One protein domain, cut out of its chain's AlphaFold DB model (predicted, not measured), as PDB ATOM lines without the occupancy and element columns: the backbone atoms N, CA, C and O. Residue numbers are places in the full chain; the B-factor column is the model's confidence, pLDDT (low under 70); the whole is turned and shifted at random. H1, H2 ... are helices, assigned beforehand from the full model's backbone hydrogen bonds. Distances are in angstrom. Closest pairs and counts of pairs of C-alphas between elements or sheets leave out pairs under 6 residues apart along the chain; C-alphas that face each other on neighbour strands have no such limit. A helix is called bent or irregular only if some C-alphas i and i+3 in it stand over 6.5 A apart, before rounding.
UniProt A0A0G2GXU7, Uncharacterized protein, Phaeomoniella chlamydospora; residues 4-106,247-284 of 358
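Overview. This is residues 4 to 106 and 247 to 284 of the 358 residues of an uncharacterized protein of Phaeomoniella chlamydospora (UniProt A0A0G2GXU7). Three long helices, H1, H4 and H5, make a loose up-and-down bundle, each running against the one before it in the chain, with H5 slanting from H4 at one end to H1 at the other. A small head, the helical hairpin of H2 and H3, lies to one side where H1 ends and H4 begins, and short H6 folds back from H5 onto H1. The printed part has 141 residues with six named helices, H1 to H6 in order, and no named strand: all helix. It is only just loose, close to compact, with a radius of gyration of the C-alphas of 17.6 A, and elongated, spanning 57 by 32 by 27 A.

Along the chain. H1, residues 4 to 44, runs 56.5 A from C-alpha 4 at (58.676, 31.931, 19.632). H2 is residues 48 to 56 and H3 residues 62 to 73. H4, residues 78 to 104, is 36.1 A long; it is irregular, with C-alphas 95 and 98 7.2 A apart and a kink of 46 degrees near residue 98. H5, residues 247 to 273, is 39.2 A long and ends at (34.179, 79.409, 28.710). H6 is residues 275 to 278.

Arrangement. H1 touches H4 at a shallow tilt of 7 degrees, opposite ways; C-alphas 18 and 98 are closest, 4.1 A. H1, with residues 29 to 39 alone, touches H5 (closest C-alphas 36 and 270, 5.4 A). H4 touches H5, closest C-alphas 104 and 248, 5.3 A. H2 touches H3, closest C-alphas 53 and 63, 6.1 A. H6 touches H1, closest C-alphas 277 and 35, 6.2 A, and H5 only at the corner. Every O i to N i+4 pair is within hydrogen-bond range in H1, H2, H3 and H5; in H4, 21 of 23; H6 is too short.

Size, cuts and confidence. C-alphas 4 and 75 are farthest apart, 59.0 A. Residues 107 to 246 are not printed, a gap of 12.5 A. Confidence is under 70 at residues 44 to 50, 54 to 77 and 282 to 284.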
ATOM      1  N   THR A   4      57.839  30.759  19.919       90.31
ATOM      2  CA  THR A   4      58.676  31.931  19.632       90.31
ATOM      3  C   THR A   4      57.959  32.931  18.734       90.31
ATOM      4  O   THR A   4      57.990  34.125  19.014       90.31
ATOM      5  N   ALA A   5      57.277  32.460  17.684       90.06
ATOM      6  CA  ALA A   5      56.523  33.337  16.794       90.06
ATOM      7  C   ALA A   5      55.387  34.051  17.540       90.06
ATOM      8  O   ALA A   5      55.234  35.262  17.407       90.06
ATOM      9  N   ALA A   6      54.643  33.321  18.376       88.50
ATOM     10  CA  ALA A   6      53.553  33.891  19.158       88.50
ATOM     11  C   ALA A   6      54.060  34.955  20.152       88.50
ATOM     12  O   ALA A   6      53.475  36.029  20.262       88.50
ATOM     13  N   LYS A   7      55.197  34.702  20.817       89.88
ATOM     14  CA  LYS A   7      55.835  35.671  21.723       89.88
ATOM     15  C   LYS A   7      56.297  36.946  21.029       89.88
ATOM     16  O   LYS A   7      56.191  38.020  21.608       89.88
ATOM     17  N   ILE A   8      56.833  36.843  19.814       93.38
ATOM     18  CA  ILE A   8      57.263  38.027  19.055       93.38
ATOM     19  C   ILE A   8      56.058  38.913  18.729       93.38
ATOM     20  O   ILE A   8      56.154  40.131  18.853       93.38
ATOM     21  N   ILE A   9      54.928  38.307  18.347       91.69
ATOM     22  CA  ILE A   9      53.679  39.033  18.074       91.69
ATOM     23  C   ILE A   9      53.198  39.759  19.331       91.69
ATOM     24  O   ILE A   9      52.889  40.945  19.257       91.69
ATOM     25  N   ASP A  10      53.200  39.077  20.473       92.25
ATOM     26  CA  ASP A  10      52.786  39.644  21.759       92.25
ATOM     27  C   ASP A  10      53.631  40.867  22.155       92.25
ATOM     28  O   ASP A  10      53.108  41.953  22.393       92.25
ATOM     29  N   VAL A  11      54.960  40.740  22.078       92.62
ATOM     30  CA  VAL A  11      55.890  41.849  22.350       92.62
ATOM     31  C   VAL A  11      55.690  43.010  21.370       92.62
ATOM     32  O   VAL A  11      55.708  44.174  21.773       92.62
ATOM     33  N   ALA A  12      55.505  42.721  20.080       93.94
ATOM     34  CA  ALA A  12      55.265  43.753  19.077       93.94
ATOM     35  C   ALA A  12      53.949  44.504  19.344       93.94
ATOM     36  O   ALA A  12      53.910  45.732  19.231       93.94
ATOM     37  N   PHE A  13      52.897  43.785  19.738       93.50
ATOM     38  CA  PHE A  13      51.604  44.359  20.093       93.50
ATOM     39  C   PHE A  13      51.706  45.270  21.325       93.50
ATOM     40  O   PHE A  13      51.251  46.413  21.274       93.50
ATOM     41  N   ASP A  14      52.390  44.836  22.384       94.06
ATOM     42  CA  ASP A  14      52.583  45.633  23.602       94.06
ATOM     43  C   ASP A  14      53.382  46.921  23.359       94.06
ATOM     44  O   ASP A  14      53.093  47.976  23.937       94.06
ATOM     45  N   ILE A  15      54.377  46.874  22.471       94.44
ATOM     46  CA  ILE A  15      55.155  48.059  22.097       94.44
ATOM     47  C   ILE A  15      54.299  49.020  21.268       94.44
ATOM     48  O   ILE A  15      54.203  50.204  21.594       94.44
ATOM     49  N   VAL A  16      53.680  48.534  20.193       94.69
ATOM     50  CA  VAL A  16      52.978  49.400  19.238       94.69
ATOM     51  C   VAL A  16      51.659  49.899  19.818       94.69
ATOM     52  O   VAL A  16      51.417  51.104  19.851       94.69
ATOM     53  N   VAL A  17      50.812  48.990  20.293       93.81
ATOM     54  CA  VAL A  17      49.472  49.321  20.786       93.81
ATOM     55  C   VAL A  17      49.546  49.808  22.224       93.81
ATOM     56  O   VAL A  17      49.042  50.888  22.517       93.81
ATOM     57  N   GLY A  18      50.237  49.082  23.105       93.94
ATOM     58  CA  GLY A  18      50.359  49.464  24.513       93.94
ATOM     59  C   GLY A  18      51.120  50.781  24.701       93.94
ATOM     60  O   GLY A  18      50.558  51.774  25.169       93.94
ATOM     61  N   ARG A  19      52.408  50.822  24.332       93.81
ATOM     62  CA  ARG A  19      53.258  52.014  24.544       93.81
ATOM     63  C   ARG A  19      53.001  53.125  23.533       93.81
ATOM     64  O   ARG A  19      52.938  54.289  23.929       93.81
ATOM     65  N   GLY A  20      52.819  52.791  22.255       95.38
ATOM     66  CA  GLY A  20      52.471  53.780  21.231       95.38
ATOM     67  C   GLY A  20      51.124  54.451  21.517       95.38
ATOM     68  O   GLY A  20      51.034  55.679  21.494       95.38
ATOM     69  N   GLY A  21      50.108  53.670  21.899       93.44
ATOM     70  CA  GLY A  21      48.817  54.198  22.341       93.44
ATOM     71  C   GLY A  21      48.944  55.097  23.571       93.44
ATOM     72  O   GLY A  21      48.448  56.223  23.559       93.44
ATOM     73  N   GLN A  22      49.692  54.669  24.595       95.25
ATOM     74  CA  GLN A  22      49.955  55.482  25.789       95.25
ATOM     75  C   GLN A  22      50.585  56.840  25.453       95.25
ATOM     76  O   GLN A  22      50.189  57.853  26.030       95.25
ATOM     77  N   PHE A  23      51.547  56.879  24.529       94.00
ATOM     78  CA  PHE A  23      52.179  58.130  24.113       94.00
ATOM     79  C   PHE A  23      51.168  59.091  23.474       94.00
ATOM     80  O   PHE A  23      51.112  60.263  23.848       94.00
ATOM     81  N   ILE A  24      50.330  58.593  22.561       94.38
ATOM     82  CA  ILE A  24      49.293  59.395  21.897       94.38
ATOM     83  C   ILE A  24      48.277  59.914  22.923       94.38
ATOM     84  O   ILE A  24      47.971  61.108  22.940       94.38
ATOM     85  N   LEU A  25      47.793  59.045  23.816       94.00
ATOM     86  CA  LEU A  25      46.864  59.423  24.884       94.00
ATOM     87  C   LEU A  25      47.482  60.472  25.816       94.00
ATOM     88  O   LEU A  25      46.818  61.446  26.167       94.00
ATOM     89  N   GLY A  26      48.756  60.314  26.179       91.06
ATOM     90  CA  GLY A  26      49.498  61.278  26.991       91.06
ATOM     91  C   GLY A  26      49.646  62.634  26.304       91.06
ATOM     92  O   GLY A  26      49.423  63.666  26.936       91.06
ATOM     93  N   TRP A  27      49.943  62.651  25.003       89.25
ATOM     94  CA  TRP A  27      50.042  63.883  24.218       89.25
ATOM     95  C   TRP A  27      48.713  64.646  24.152       89.25
ATOM     96  O   TRP A  27      48.666  65.849  24.417       89.25
ATOM     97  N   VAL A  28      47.620  63.944  23.834       91.75
ATOM     98  CA  VAL A  28      46.268  64.524  23.801       91.75
ATOM     99  C   VAL A  28      45.854  65.006  25.190       91.75
ATOM    100  O   VAL A  28      45.335  66.113  25.329       91.75
ATOM    101  N   SER A  29      46.148  64.217  26.228       90.75
ATOM    102  CA  SER A  29      45.900  64.613  27.615       90.75
ATOM    103  C   SER A  29      46.606  65.910  27.933       90.75
ATOM    104  O   SER A  29      45.949  66.851  28.353       90.75
ATOM    105  N   TYR A  30      47.913  65.990  27.692       86.38
ATOM    106  CA  TYR A  30      48.706  67.168  28.013       86.38
ATOM    107  C   TYR A  30      48.084  68.455  27.455       86.38
ATOM    108  O   TYR A  30      47.930  69.423  28.197       86.38
ATOM    109  N   ARG A  31      47.640  68.427  26.192       85.19
ATOM    110  CA  ARG A  31      46.948  69.552  25.543       85.19
ATOM    111  C   ARG A  31      45.661  69.953  26.259       85.19
ATOM    112  O   ARG A  31      45.478  71.116  26.583       85.19
ATOM    113  N   VAL A  32      44.774  69.001  26.537       89.06
ATOM    114  CA  VAL A  32      43.505  69.327  27.205       89.06
ATOM    115  C   VAL A  32      43.739  69.786  28.642       89.06
ATOM    116  O   VAL A  32      43.131  70.745  29.102       89.06
ATOM    117  N   HIS A  33      44.659  69.141  29.354       86.06
ATOM    118  CA  HIS A  33      44.947  69.460  30.744       86.06
ATOM    119  C   HIS A  33      45.522  70.875  30.899       86.06
ATOM    120  O   HIS A  33      45.163  71.557  31.858       86.06
ATOM    121  N   SER A  34      46.353  71.355  29.962       81.44
ATOM    122  CA  SER A  34      46.848  72.739  29.999       81.44
ATOM    123  C   SER A  34      45.727  73.770  29.856       81.44
ATOM    124  O   SER A  34      45.709  74.761  30.590       81.44
ATOM    125  N   ASP A  35      44.765  73.520  28.968       84.25
ATOM    126  CA  ASP A  35      43.643  74.435  28.720       84.25
ATOM    127  C   ASP A  35      42.703  74.474  29.933       84.25
ATOM    128  O   ASP A  35      42.271  75.533  30.392       84.25
ATOM    129  N   VAL A  36      42.457  73.308  30.535       84.62
ATOM    130  CA  VAL A  36      41.631  73.172  31.740       84.62
ATOM    131  C   VAL A  36      42.275  73.849  32.945       84.62
ATOM    132  O   VAL A  36      41.591  74.562  33.676       84.62
ATOM    133  N   CYS A  37      43.583  73.674  33.148       79.56
ATOM    134  CA  CYS A  37      44.319  74.370  34.205       79.56
ATOM    135  C   CYS A  37      44.263  75.893  34.026       79.56
ATOM    136  O   CYS A  37      44.074  76.615  35.007       79.56
ATOM    137  N   THR A  38      44.357  76.372  32.783       79.31
ATOM    138  CA  THR A  38      44.230  77.800  32.459       79.31
ATOM    139  C   THR A  38      42.850  78.327  32.853       79.31
ATOM    140  O   THR A  38      42.752  79.311  33.586       79.31
ATOM    141  N   ARG A  39      41.776  77.614  32.497       81.75
ATOM    142  CA  ARG A  39      40.415  77.983  32.907       81.75
ATOM    143  C   ARG A  39      40.205  77.952  34.421       81.75
ATOM    144  O   ARG A  39      39.546  78.829  34.976       81.75
ATOM    145  N   LEU A  40      40.742  76.947  35.114       78.25
ATOM    146  CA  LEU A  40      40.637  76.869  36.576       78.25
ATOM    147  C   LEU A  40      41.295  78.081  37.250       78.25
ATOM    148  O   LEU A  40      40.761  78.599  38.234       78.25
ATOM    149  N   ALA A  41      42.413  78.553  36.697       73.19
ATOM    150  CA  ALA A  41      43.099  79.748  37.168       73.19
ATOM    151  C   ALA A  41      42.309  81.044  36.905       73.19
ATOM    152  O   ALA A  41      42.324  81.941  37.746       73.19
ATOM    153  N   GLU A  42      41.575  81.139  35.793       75.00
ATOM    154  CA  GLU A  42      40.667  82.266  35.530       75.00
ATOM    155  C   GLU A  42      39.472  82.295  36.485       75.00
ATOM    156  O   GLU A  42      39.111  83.347  37.013       75.00
ATOM    157  N   GLN A  43      38.822  81.146  36.684       71.50
ATOM    158  CA  GLN A  43      37.490  81.106  37.282       71.50
ATOM    159  C   GLN A  43      37.518  81.141  38.811       71.50
ATOM    160  O   GLN A  43      36.699  81.826  39.426       71.50
ATOM    161  N   PHE A  44      38.425  80.384  39.434       64.50
ATOM    162  CA  PHE A  44      38.363  80.129  40.876       64.50
ATOM    163  C   PHE A  44      39.458  80.812  41.684       64.50
ATOM    164  O   PHE A  44      39.321  80.892  42.902       64.50
ATOM    165  N   GLY A  45      40.490  81.335  41.021       62.38
ATOM    166  CA  GLY A  45      41.667  81.892  41.668       62.38
ATOM    167  C   GLY A  45      42.408  80.821  42.477       62.38
ATOM    168  O   GLY A  45      42.041  80.501  43.607       62.38
ATOM    169  N   LEU A  46      43.445  80.218  41.903       66.56
ATOM    170  CA  LEU A  46      44.198  79.160  42.584       66.56
ATOM    171  C   LEU A  46      45.093  79.770  43.670       66.56
ATOM    172  O   LEU A  46      45.621  80.867  43.503       66.56
ATOM    173  N   ARG A  47      45.298  79.073  44.797       68.81
ATOM    174  CA  ARG A  47      46.334  79.492  45.759       68.81
ATOM    175  C   ARG A  47      47.683  79.504  45.045       68.81
ATOM    176  O   ARG A  47      47.976  78.565  44.306       68.81
ATOM    177  N   TYR A  48      48.512  80.513  45.316       68.62
ATOM    178  CA  TYR A  48      49.816  80.687  44.663       68.62
ATOM    179  C   TYR A  48      50.661  79.400  44.667       68.62
ATOM    180  O   TYR A  48      51.133  78.966  43.623       68.62
ATOM    181  N   ASN A  49      50.755  78.711  45.811       67.81
ATOM    182  CA  ASN A  49      51.498  77.450  45.931       67.81
ATOM    183  C   ASN A  49      50.939  76.318  45.061       67.81
ATOM    184  O   ASN A  49      51.701  75.518  44.529       67.81
ATOM    185  N   THR A  50      49.621  76.243  44.911       68.00
ATOM    186  CA  THR A  50      48.955  75.196  44.127       68.00
ATOM    187  C   THR A  50      49.098  75.482  42.637       68.00
ATOM    188  O   THR A  50      49.410  74.581  41.866       68.00
ATOM    189  N   PHE A  51      48.983  76.751  42.242       71.06
ATOM    190  CA  PHE A  51      49.262  77.196  40.881       71.06
ATOM    191  C   PHE A  51      50.733  76.976  40.495       71.06
ATOM    192  O   PHE A  51      51.012  76.388  39.450       71.06
ATOM    193  N   ALA A  52      51.677  77.358  41.360       71.00
ATOM    194  CA  ALA A  52      53.108  77.129  41.167       71.00
ATOM    195  C   ALA A  52      53.440  75.632  41.091       71.00
ATOM    196  O   ALA A  52      54.182  75.204  40.213       71.00
ATOM    197  N   ALA A  53      52.843  74.811  41.957       70.88
ATOM    198  CA  ALA A  53      53.051  73.368  41.949       70.88
ATOM    199  C   ALA A  53      52.558  72.711  40.648       70.88
ATOM    200  O   ALA A  53      53.260  71.872  40.087       70.88
ATOM    201  N   ILE A  54      51.389  73.115  40.141       69.12
ATOM    202  CA  ILE A  54      50.811  72.583  38.897       69.12
ATOM    203  C   ILE A  54      51.617  73.030  37.668       69.12
ATOM    204  O   ILE A  54      51.822  72.240  36.749       69.12
ATOM    205  N   THR A  55      52.084  74.281  37.645       69.12
ATOM    206  CA  THR A  55      52.745  74.874  36.471       69.12
ATOM    207  C   THR A  55      54.252  74.611  36.401       69.12
ATOM    208  O   THR A  55      54.771  74.368  35.312       69.12
ATOM    209  N   LEU A  56      54.965  74.627  37.533       69.31
ATOM    210  CA  LEU A  56      56.425  74.455  37.593       69.31
ATOM    211  C   LEU A  56      56.852  73.002  37.845       69.31
ATOM    212  O   LEU A  56      57.936  72.596  37.421       69.31
ATOM    213  N   HIS A  57      56.017  72.199  38.516       65.31
ATOM    214  CA  HIS A  57      56.335  70.815  38.888       65.31
ATOM    215  C   HIS A  57      55.225  69.818  38.501       65.31
ATOM    216  O   HIS A  57      54.700  69.105  39.364       65.31
ATOM    217  N   PRO A  58      54.903  69.689  37.197       60.06
ATOM    218  CA  PRO A  58      53.799  68.847  36.724       60.06
ATOM    219  C   PRO A  58      53.983  67.348  37.025       60.06
ATOM    220  O   PRO A  58      53.021  66.586  36.997       60.06
ATOM    221  N   ASN A  59      55.207  66.905  37.323       58.06
ATOM    222  CA  ASN A  59      55.579  65.504  37.534       58.06
ATOM    223  C   ASN A  59      55.738  65.096  39.011       58.06
ATOM    224  O   ASN A  59      56.087  63.947  39.288       58.06
ATOM    225  N   GLN A  60      55.515  65.992  39.976       58.84
ATOM    226  CA  GLN A  60      55.696  65.648  41.389       58.84
ATOM    227  C   GLN A  60      54.419  65.082  42.009       58.84
ATOM    228  O   GLN A  60      53.423  65.778  42.140       58.84
ATOM    229  N   VAL A  61      54.493  63.863  42.553       54.97
ATOM    230  CA  VAL A  61      53.426  63.228  43.361       54.97
ATOM    231  C   VAL A  61      53.021  64.048  44.596       54.97
ATOM    232  O   VAL A  61      51.940  63.861  45.144       54.97
ATOM    233  N   ARG A  62      53.864  64.990  45.040       52.81
ATOM    234  CA  ARG A  62      53.549  65.910  46.145       52.81
ATOM    235  C   ARG A  62      52.412  66.883  45.814       52.81
ATOM    236  O   ARG A  62      51.693  67.261  46.737       52.81
ATOM    237  N   THR A  63      52.190  67.205  44.535       55.62
ATOM    238  CA  THR A  63      51.045  68.024  44.090       55.62
ATOM    239  C   THR A  63      49.704  67.347  44.400       55.62
ATOM    240  O   THR A  63      48.724  68.016  44.736       55.62
ATOM    241  N   LEU A  64      49.693  66.008  44.409       53.88
ATOM    242  CA  LEU A  64      48.554  65.177  44.795       53.88
ATOM    243  C   LEU A  64      48.186  65.366  46.269       53.88
ATOM    244  O   LEU A  64      47.023  65.559  46.617       53.88
ATOM    245  N   GLY A  65      49.198  65.343  47.140       57.38
ATOM    246  CA  GLY A  65      49.025  65.532  48.577       57.38
ATOM    247  C   GLY A  65      48.508  66.928  48.916       57.38
ATOM    248  O   GLY A  65      47.657  67.064  49.791       57.38
ATOM    249  N   SER A  66      48.961  67.960  48.197       57.97
ATOM    250  CA  SER A  66      48.434  69.320  48.347       57.97
ATOM    251  C   SER A  66      47.004  69.461  47.825       57.97
ATOM    252  O   SER A  66      46.187  70.039  48.534       57.97
ATOM    253  N   ALA A  67      46.655  68.873  46.674       56.19
ATOM    254  CA  ALA A  67      45.291  68.920  46.134       56.19
ATOM    255  C   ALA A  67      44.276  68.193  47.041       56.19
ATOM    256  O   ALA A  67      43.196  68.711  47.330       56.19
ATOM    257  N   VAL A  68      44.643  67.020  47.575       57.94
ATOM    258  CA  VAL A  68      43.818  66.266  48.539       57.94
ATOM    259  C   VAL A  68      43.725  66.985  49.889       57.94
ATOM    260  O   VAL A  68      42.673  66.978  50.535       57.94
ATOM    261  N   ARG A  69      44.810  67.633  50.332       61.72
ATOM    262  CA  ARG A  69      44.812  68.454  51.550       61.72
ATOM    263  C   ARG A  69      43.927  69.691  51.398       61.72
ATOM    264  O   ARG A  69      43.233  70.035  52.351       61.72
ATOM    265  N   GLU A  70      43.908  70.322  50.227       57.47
ATOM    266  CA  GLU A  70      42.974  71.407  49.919       57.47
ATOM    267  C   GLU A  70      41.522  70.918  49.904       57.47
ATOM    268  O   GLU A  70      40.675  71.572  50.505       57.47
ATOM    269  N   TRP A  71      41.232  69.737  49.346       53.59
ATOM    270  CA  TRP A  71      39.890  69.140  49.399       53.59
ATOM    271  C   TRP A  71      39.384  68.917  50.833       53.59
ATOM    272  O   TRP A  71      38.247  69.263  51.145       53.59
ATOM    273  N   ARG A  72      40.227  68.378  51.725       54.28
ATOM    274  CA  ARG A  72      39.839  68.121  53.126       54.28
ATOM    275  C   ARG A  72      39.669  69.384  53.971       54.28
ATOM    276  O   ARG A  72      38.985  69.325  54.987       54.28
ATOM    277  N   LEU A  73      40.324  70.488  53.609       52.97
ATOM    278  CA  LEU A  73      40.392  71.695  54.443       52.97
ATOM    279  C   LEU A  73      39.562  72.871  53.916       52.97
ATOM    280  O   LEU A  73      39.451  73.878  54.613       52.97
ATOM    281  N   SER A  74      39.003  72.791  52.710       48.97
ATOM    282  CA  SER A  74      38.488  73.977  52.028       48.97
ATOM    283  C   SER A  74      36.973  73.962  51.798       48.97
ATOM    284  O   SER A  74      36.410  73.006  51.274       48.97
ATOM    285  N   LYS A  75      36.326  75.100  52.099       53.78
ATOM    286  CA  LYS A  75      34.981  75.489  51.626       53.78
ATOM    287  C   LYS A  75      35.002  75.929  50.142       53.78
ATOM    288  O   LYS A  75      34.310  76.871  49.769       53.78
ATOM    289  N   THR A  76      35.854  75.343  49.300       56.69
ATOM    290  CA  THR A  76      35.989  75.738  47.886       56.69
ATOM    291  C   THR A  76      34.896  75.142  47.007       56.69
ATOM    292  O   THR A  76      34.219  74.180  47.364       56.69
ATOM    293  N   ASN A  77      34.738  75.731  45.820       67.31
ATOM    294  CA  ASN A  77      33.765  75.321  44.817       67.31
ATOM    295  C   ASN A  77      33.915  73.835  44.447       67.31
ATOM    296  O   ASN A  77      34.938  73.427  43.900       67.31
ATOM    297  N   LEU A  78      32.853  73.050  44.671       73.62
ATOM    298  CA  LEU A  78      32.766  71.614  44.355       73.62
ATOM    299  C   LEU A  78      33.227  71.291  42.923       73.62
ATOM    300  O   LEU A  78      33.874  70.271  42.691       73.62
ATOM    301  N   ARG A  79      32.931  72.190  41.975       76.38
ATOM    302  CA  ARG A  79      33.312  72.067  40.562       76.38
ATOM    303  C   ARG A  79      34.828  72.004  40.367       76.38
ATOM    304  O   ARG A  79      35.297  71.116  39.674       76.38
ATOM    305  N   MET A  80      35.589  72.884  41.020       74.88
ATOM    306  CA  MET A  80      37.055  72.907  40.923       74.88
ATOM    307  C   MET A  80      37.665  71.596  41.426       74.88
ATOM    308  O   MET A  80      38.511  71.001  40.763       74.88
ATOM    309  N   THR A  81      37.207  71.128  42.587       75.06
ATOM    310  CA  THR A  81      37.676  69.872  43.178       75.06
ATOM    311  C   THR A  81      37.382  68.686  42.263       75.06
ATOM    312  O   THR A  81      38.273  67.875  42.019       75.06
ATOM    313  N   LEU A  82      36.157  68.589  41.733       81.62
ATOM    314  CA  LEU A  82      35.780  67.530  40.794       81.62
ATOM    315  C   LEU A  82      36.683  67.532  39.555       81.62
ATOM    316  O   LEU A  82      37.150  66.466  39.160       81.62
ATOM    317  N   THR A  83      36.994  68.702  38.989       83.00
ATOM    318  CA  THR A  83      37.889  68.813  37.827       83.00
ATOM    319  C   THR A  83      39.316  68.357  38.145       83.00
ATOM    320  O   THR A  83      39.913  67.635  37.351       83.00
ATOM    321  N   LEU A  84      39.865  68.714  39.312       79.00
ATOM    322  CA  LEU A  84      41.206  68.272  39.728       79.00
ATOM    323  C   LEU A  84      41.273  66.756  39.979       79.00
ATOM    324  O   LEU A  84      42.230  66.101  39.569       79.00
ATOM    325  N   VAL A  85      40.248  66.185  40.620       81.81
ATOM    326  CA  VAL A  85      40.139  64.728  40.812       81.81
ATOM    327  C   VAL A  85      40.004  64.016  39.466       81.81
ATOM    328  O   VAL A  85      40.640  62.986  39.253       81.81
ATOM    329  N   TRP A  86      39.223  64.576  38.539       88.19
ATOM    330  CA  TRP A  86      39.077  64.040  37.189       88.19
ATOM    331  C   TRP A  86      40.405  64.036  36.420       88.19
ATOM    332  O   TRP A  86      40.761  62.996  35.874       88.19
ATOM    333  N   ILE A  87      41.174  65.135  36.448       85.88
ATOM    334  CA  ILE A  87      42.527  65.210  35.860       85.88
ATOM    335  C   ILE A  87      43.400  64.056  36.369       85.88
ATOM    336  O   ILE A  87      44.074  63.374  35.595       85.88
ATOM    337  N   PHE A  88      43.364  63.798  37.678       82.88
ATOM    338  CA  PHE A  88      44.144  62.717  38.263       82.88
ATOM    339  C   PHE A  88      43.681  61.333  37.793       82.88
ATOM    340  O   PHE A  88      44.513  60.509  37.416       82.88
ATOM    341  N   LEU A  89      42.371  61.072  37.784       88.00
ATOM    342  CA  LEU A  89      41.818  59.808  37.290       88.00
ATOM    343  C   LEU A  89      42.131  59.594  35.801       88.00
ATOM    344  O   LEU A  89      42.497  58.487  35.407       88.00
ATOM    345  N   ALA A  90      42.049  60.649  34.988       91.00
ATOM    346  CA  ALA A  90      42.397  60.611  33.573       91.00
ATOM    347  C   ALA A  90      43.886  60.293  33.367       91.00
ATOM    348  O   ALA A  90      44.216  59.454  32.529       91.00
ATOM    349  N   MET A  91      44.779  60.889  34.163       89.50
ATOM    350  CA  MET A  91      46.211  60.577  34.140       89.50
ATOM    351  C   MET A  91      46.492  59.138  34.600       89.50
ATOM    352  O   MET A  91      47.271  58.425  33.967       89.50
ATOM    353  N   ALA A  92      45.839  58.679  35.671       90.31
ATOM    354  CA  ALA A  92      45.972  57.309  36.162       90.31
ATOM    355  C   ALA A  92      45.546  56.281  35.100       90.31
ATOM    356  O   ALA A  92      46.220  55.265  34.934       90.31
ATOM    357  N   TYR A  93      44.489  56.572  34.335       93.31
ATOM    358  CA  TYR A  93      44.085  55.750  33.195       93.31
ATOM    359  C   TYR A  93      45.173  55.679  32.115       93.31
ATOM    360  O   TYR A  93      45.544  54.581  31.708       93.31
ATOM    361  N   VAL A  94      45.745  56.817  31.697       93.50
ATOM    362  CA  VAL A  94      46.833  56.838  30.698       93.50
ATOM    363  C   VAL A  94      48.055  56.046  31.177       93.50
ATOM    364  O   VAL A  94      48.712  55.370  30.386       93.50
ATOM    365  N   LEU A  95      48.366  56.086  32.475       92.19
ATOM    366  CA  LEU A  95      49.456  55.299  33.058       92.19
ATOM    367  C   LEU A  95      49.147  53.797  33.112       92.19
ATOM    368  O   LEU A  95      50.045  52.991  32.877       92.19
ATOM    369  N   ALA A  96      47.899  53.425  33.403       93.12
ATOM    370  CA  ALA A  96      47.459  52.035  33.465       93.12
ATOM    371  C   ALA A  96      47.228  51.408  32.080       93.12
ATOM    372  O   ALA A  96      47.276  50.187  31.956       93.12
ATOM    373  N   TYR A  97      47.010  52.223  31.042       94.38
ATOM    374  CA  TYR A  97      46.631  51.778  29.701       94.38
ATOM    375  C   TYR A  97      47.502  50.639  29.132       94.38
ATOM    376  O   TYR A  97      46.926  49.604  28.793       94.38
ATOM    377  N   PRO A  98      48.852  50.725  29.093       94.56
ATOM    378  CA  PRO A  98      49.672  49.629  28.566       94.56
ATOM    379  C   PRO A  98      49.489  48.327  29.339       94.56
ATOM    380  O   PRO A  98      49.488  47.258  28.744       94.56
ATOM    381  N   THR A  99      49.329  48.412  30.660       93.25
ATOM    382  CA  THR A  99      49.149  47.240  31.520       93.25
ATOM    383  C   THR A  99      47.810  46.568  31.249       93.25
ATOM    384  O   THR A  99      47.743  45.345  31.217       93.25
ATOM    385  N   ILE A 100      46.743  47.345  31.030       92.06
ATOM    386  CA  ILE A 100      45.418  46.786  30.728       92.06
ATOM    387  C   ILE A 100      45.411  46.165  29.323       92.06
ATOM    388  O   ILE A 100      44.858  45.083  29.147       92.06
ATOM    389  N   VAL A 101      46.054  46.808  28.341       93.00
ATOM    390  CA  VAL A 101      46.203  46.263  26.980       93.00
ATOM    391  C   VAL A 101      46.992  44.952  27.000       93.00
ATOM    392  O   VAL A 101      46.506  43.962  26.464       93.00
ATOM    393  N   SER A 102      48.135  44.927  27.689       92.19
ATOM    394  CA  SER A 102      48.971  43.728  27.840       92.19
ATOM    395  C   SER A 102      48.241  42.611  28.592       92.19
ATOM    396  O   SER A 102      48.363  41.446  28.242       92.19
ATOM    397  N   ALA A 103      47.402  42.945  29.579       90.31
ATOM    398  CA  ALA A 103      46.561  41.960  30.261       90.31
ATOM    399  C   ALA A 103      45.434  41.400  29.373       90.31
ATOM    400  O   ALA A 103      44.937  40.304  29.634       90.31
ATOM    401  N   ALA A 104      44.994  42.152  28.359       90.25
ATOM    402  CA  ALA A 104      43.954  41.718  27.433       90.25
ATOM    403  C   ALA A 104      44.495  40.791  26.338       90.25
ATOM    404  O   ALA A 104      43.760  39.908  25.889       90.25
ATOM    405  N   SER A 105      45.749  40.965  25.920       90.25
ATOM    406  CA  SER A 105      46.448  40.032  25.036       90.25
ATOM    407  C   SER A 105      47.018  38.861  25.829       90.25
ATOM    408  O   SER A 105      47.571  39.024  26.911       90.25
ATOM    409  N   SER A 106      46.861  37.644  25.317       84.62
ATOM    410  CA  SER A 106      47.449  36.472  25.957       84.62
ATOM    411  C   SER A 106      47.813  35.393  24.947       84.62
ATOM    412  O   SER A 106      47.254  35.283  23.852       84.62
ATOM    413  N   GLU A 247      36.246  39.597  26.561       91.00
ATOM    414  CA  GLU A 247      35.679  40.252  27.747       91.00
ATOM    415  C   GLU A 247      36.522  41.457  28.187       91.00
ATOM    416  O   GLU A 247      36.000  42.532  28.489       91.00
ATOM    417  N   LEU A 248      37.851  41.314  28.162       90.56
ATOM    418  CA  LEU A 248      38.760  42.412  28.498       90.56
ATOM    419  C   LEU A 248      38.763  43.497  27.420       90.56
ATOM    420  O   LEU A 248      38.858  44.679  27.750       90.56
ATOM    421  N   LEU A 249      38.599  43.124  26.148       90.00
ATOM    422  CA  LEU A 249      38.475  44.070  25.043       90.00
ATOM    423  C   LEU A 249      37.205  44.925  25.169       90.00
ATOM    424  O   LEU A 249      37.266  46.134  24.941       90.00
ATOM    425  N   LEU A 250      36.082  44.342  25.597       93.25
ATOM    426  CA  LEU A 250      34.856  45.094  25.883       93.25
ATOM    427  C   LEU A 250      35.051  46.102  27.020       93.25
ATOM    428  O   LEU A 250      34.664  47.264  26.886       93.25
ATOM    429  N   ILE A 251      35.686  45.688  28.120       92.25
ATOM    430  CA  ILE A 251      35.984  46.583  29.250       92.25
ATOM    431  C   ILE A 251      36.910  47.720  28.802       92.25
ATOM    432  O   ILE A 251      36.644  48.886  29.098       92.25
ATOM    433  N   LEU A 252      37.965  47.402  28.048       92.00
ATOM    434  CA  LEU A 252      38.882  48.383  27.467       92.00
ATOM    435  C   LEU A 252      38.151  49.397  26.585       92.00
ATOM    436  O   LEU A 252      38.401  50.595  26.697       92.00
ATOM    437  N   LEU A 253      37.229  48.929  25.744       94.00
ATOM    438  CA  LEU A 253      36.436  49.775  24.859       94.00
ATOM    439  C   LEU A 253      35.531  50.725  25.650       94.00
ATOM    440  O   LEU A 253      35.502  51.921  25.359       94.00
ATOM    441  N   ILE A 254      34.841  50.230  26.681       95.62
ATOM    442  CA  ILE A 254      34.005  51.063  27.555       95.62
ATOM    443  C   ILE A 254      34.860  52.129  28.245       95.62
ATOM    444  O   ILE A 254      34.533  53.314  28.174       95.62
ATOM    445  N   LEU A 255      35.985  51.733  28.853       93.94
ATOM    446  CA  LEU A 255      36.899  52.661  29.521       93.94
ATOM    447  C   LEU A 255      37.448  53.716  28.554       93.94
ATOM    448  O   LEU A 255      37.479  54.896  28.900       93.94
ATOM    449  N   GLN A 256      37.825  53.321  27.336       94.69
ATOM    450  CA  GLN A 256      38.331  54.241  26.318       94.69
ATOM    451  C   GLN A 256      37.255  55.238  25.875       94.69
ATOM    452  O   GLN A 256      37.551  56.425  25.717       94.69
ATOM    453  N   ILE A 257      36.006  54.795  25.700       96.00
ATOM    454  CA  ILE A 257      34.883  55.680  25.364       96.00
ATOM    455  C   ILE A 257      34.611  56.649  26.514       96.00
ATOM    456  O   ILE A 257      34.513  57.851  26.277       96.00
ATOM    457  N   THR A 258      34.517  56.166  27.754       95.56
ATOM    458  CA  THR A 258      34.310  57.023  28.931       95.56
ATOM    459  C   THR A 258      35.439  58.043  29.088       95.56
ATOM    460  O   THR A 258      35.189  59.230  29.293       95.56
ATOM    461  N   TRP A 259      36.693  57.622  28.932       95.19
ATOM    462  CA  TRP A 259      37.836  58.527  29.001       95.19
ATOM    463  C   TRP A 259      37.799  59.573  27.879       95.19
ATOM    464  O   TRP A 259      37.891  60.767  28.150       95.19
ATOM    465  N   SER A 260      37.565  59.153  26.633       95.25
ATOM    466  CA  SER A 260      37.561  60.061  25.476       95.25
ATOM    467  C   SER A 260      36.408  61.063  25.542       95.25
ATOM    468  O   SER A 260      36.597  62.247  25.280       95.25
ATOM    469  N   THR A 261      35.214  60.607  25.928       95.19
ATOM    470  CA  THR A 261      34.035  61.472  26.075       95.19
ATOM    471  C   THR A 261      34.213  62.478  27.202       95.19
ATOM    472  O   THR A 261      33.954  63.660  26.995       95.19
ATOM    473  N   THR A 262      34.700  62.056  28.373       94.12
ATOM    474  CA  THR A 262      34.942  62.995  29.481       94.12
ATOM    475  C   THR A 262      36.012  64.025  29.126       94.12
ATOM    476  O   THR A 262      35.818  65.211  29.382       94.12
ATOM    477  N   LEU A 263      37.087  63.610  28.455       93.62
ATOM    478  CA  LEU A 263      38.147  64.507  27.999       93.62
ATOM    479  C   LEU A 263      37.644  65.517  26.962       93.62
ATOM    480  O   LEU A 263      37.951  66.703  27.066       93.62
ATOM    481  N   LEU A 264      36.809  65.074  26.021       94.06
ATOM    482  CA  LEU A 264      36.180  65.946  25.031       94.06
ATOM    483  C   LEU A 264      35.236  66.965  25.680       94.06
ATOM    484  O   LEU A 264      35.305  68.147  25.356       94.06
ATOM    485  N   LEU A 265      34.374  66.533  26.605       93.62
ATOM    486  CA  LEU A 265      33.428  67.420  27.289       93.62
ATOM    487  C   LEU A 265      34.150  68.507  28.086       93.62
ATOM    488  O   LEU A 265      33.780  69.676  28.006       93.62
ATOM    489  N   VAL A 266      35.197  68.133  28.821       90.81
ATOM    490  CA  VAL A 266      35.981  69.082  29.613       90.81
ATOM    491  C   VAL A 266      36.788  70.021  28.706       90.81
ATOM    492  O   VAL A 266      36.900  71.207  29.011       90.81
ATOM    493  N   TRP A 267      37.302  69.539  27.571       91.19
ATOM    494  CA  TRP A 267      37.986  70.385  26.590       91.19
ATOM    495  C   TRP A 267      37.052  71.406  25.930       91.19
ATOM    496  O   TRP A 267      37.400  72.582  25.824       91.19
ATOM    497  N   ILE A 268      35.844  70.987  25.538       91.00
ATOM    498  CA  ILE A 268      34.799  71.886  25.025       91.00
ATOM    499  C   ILE A 268      34.471  72.938  26.085       91.00
ATOM    500  O   ILE A 268      34.498  74.135  25.808       91.00
ATOM    501  N   ASP A 269      34.229  72.507  27.321       89.56
ATOM    502  CA  ASP A 269      33.913  73.401  28.430       89.56
ATOM    503  C   ASP A 269      35.049  74.401  28.719       89.56
ATOM    504  O   ASP A 269      34.782  75.568  29.008       89.56
ATOM    505  N   ALA A 270      36.310  73.976  28.583       86.25
ATOM    506  CA  ALA A 270      37.470  74.855  28.671       86.25
ATOM    507  C   ALA A 270      37.516  75.870  27.526       86.25
ATOM    508  O   ALA A 270      37.622  77.063  27.777       86.25
ATOM    509  N   THR A 271      37.360  75.418  26.286       86.00
ATOM    510  CA  THR A 271      37.511  76.261  25.092       86.00
ATOM    511  C   THR A 271      36.404  77.315  24.974       86.00
ATOM    512  O   THR A 271      36.669  78.460  24.614       86.00
ATOM    513  N   PHE A 272      35.156  76.973  25.306       85.81
ATOM    514  CA  PHE A 272      34.025  77.900  25.178       85.81
ATOM    515  C   PHE A 272      33.906  78.906  26.324       85.81
ATOM    516  O   PHE A 272      33.381  79.996  26.109       85.81
ATOM    517  N   HIS A 273      34.372  78.565  27.526       84.88
ATOM    518  CA  HIS A 273      34.179  79.409  28.710       84.88
ATOM    519  C   HIS A 273      35.457  80.085  29.221       84.88
ATOM    520  O   HIS A 273      35.382  80.763  30.243       84.88
ATOM    521  N   SER A 274      36.611  79.879  28.578       82.31
ATOM    522  CA  SER A 274      37.882  80.497  28.973       82.31
ATOM    523  C   SER A 274      38.344  81.534  27.957       82.31
ATOM    524  O   SER A 274      38.691  81.206  26.820       82.31
ATOM    525  N   ASP A 275      38.400  82.789  28.396       79.38
ATOM    526  CA  ASP A 275      38.821  83.913  27.559       79.38
ATOM    527  C   ASP A 275      40.314  83.824  27.199       79.38
ATOM    528  O   ASP A 275      40.715  84.246  26.111       79.38
ATOM    529  N   LEU A 276      41.165  83.277  28.078       76.81
ATOM    530  CA  LEU A 276      42.597  83.128  27.799       76.81
ATOM    531  C   LEU A 276      42.862  82.000  26.809       76.81
ATOM    532  O   LEU A 276      43.703  82.172  25.924       76.81
ATOM    533  N   VAL A 277      42.127  80.889  26.909       79.94
ATOM    534  CA  VAL A 277      42.223  79.793  25.933       79.94
ATOM    535  C   VAL A 277      41.757  80.272  24.556       79.94
ATOM    536  O   VAL A 277      42.453  80.038  23.569       79.94
ATOM    537  N   GLN A 278      40.658  81.034  24.470       80.56
ATOM    538  CA  GLN A 278      40.185  81.615  23.200       80.56
ATOM    539  C   GLN A 278      41.191  82.583  22.569       80.56
ATOM    540  O   GLN A 278      41.334  82.624  21.349       80.56
ATOM    541  N   LYS A 279      41.938  83.324  23.393       79.94
ATOM    542  CA  LYS A 279      43.027  84.207  22.940       79.94
ATOM    543  C   LYS A 279      44.323  83.453  22.613       79.94
ATOM    544  O   LYS A 279      45.349  84.084  22.368       79.94
ATOM    545  N   GLY A 280      44.301  82.117  22.608       72.56
ATOM    546  CA  GLY A 280      45.442  81.267  22.260       72.56
ATOM    547  C   GLY A 280      46.556  81.273  23.306       72.56
ATOM    548  O   GLY A 280      47.706  80.944  23.000       72.56
ATOM    549  N   ARG A 281      46.255  81.681  24.544       72.06
ATOM    550  CA  ARG A 281      47.245  81.753  25.615       72.06
ATOM    551  C   ARG A 281      47.460  80.361  26.209       72.06
ATOM    552  O   ARG A 281      46.648  79.878  26.985       72.06
ATOM    553  N   ASN A 282      48.605  79.756  25.900       66.44
ATOM    554  CA  ASN A 282      49.019  78.481  26.492       66.44
ATOM    555  C   ASN A 282      49.839  78.695  27.778       66.44
ATOM    556  O   ASN A 282      50.708  79.571  27.829       66.44
ATOM    557  N   MET A 283      49.631  77.836  28.782       66.06
ATOM    558  CA  MET A 283      50.479  77.704  29.981       66.06
ATOM    559  C   MET A 283      51.842  77.074  29.639       66.06
ATOM    560  O   MET A 283      52.166  75.955  30.028       66.06
ATOM    561  N   GLY A 284      52.660  77.786  28.864       69.50
ATOM    562  CA  GLY A 284      54.063  77.425  28.661       69.50
ATOM    563  C   GLY A 284      54.899  77.737  29.906       69.50
ATOM    564  O   GLY A 284      54.606  78.695  30.617       69.50
TER     565      GLY A 284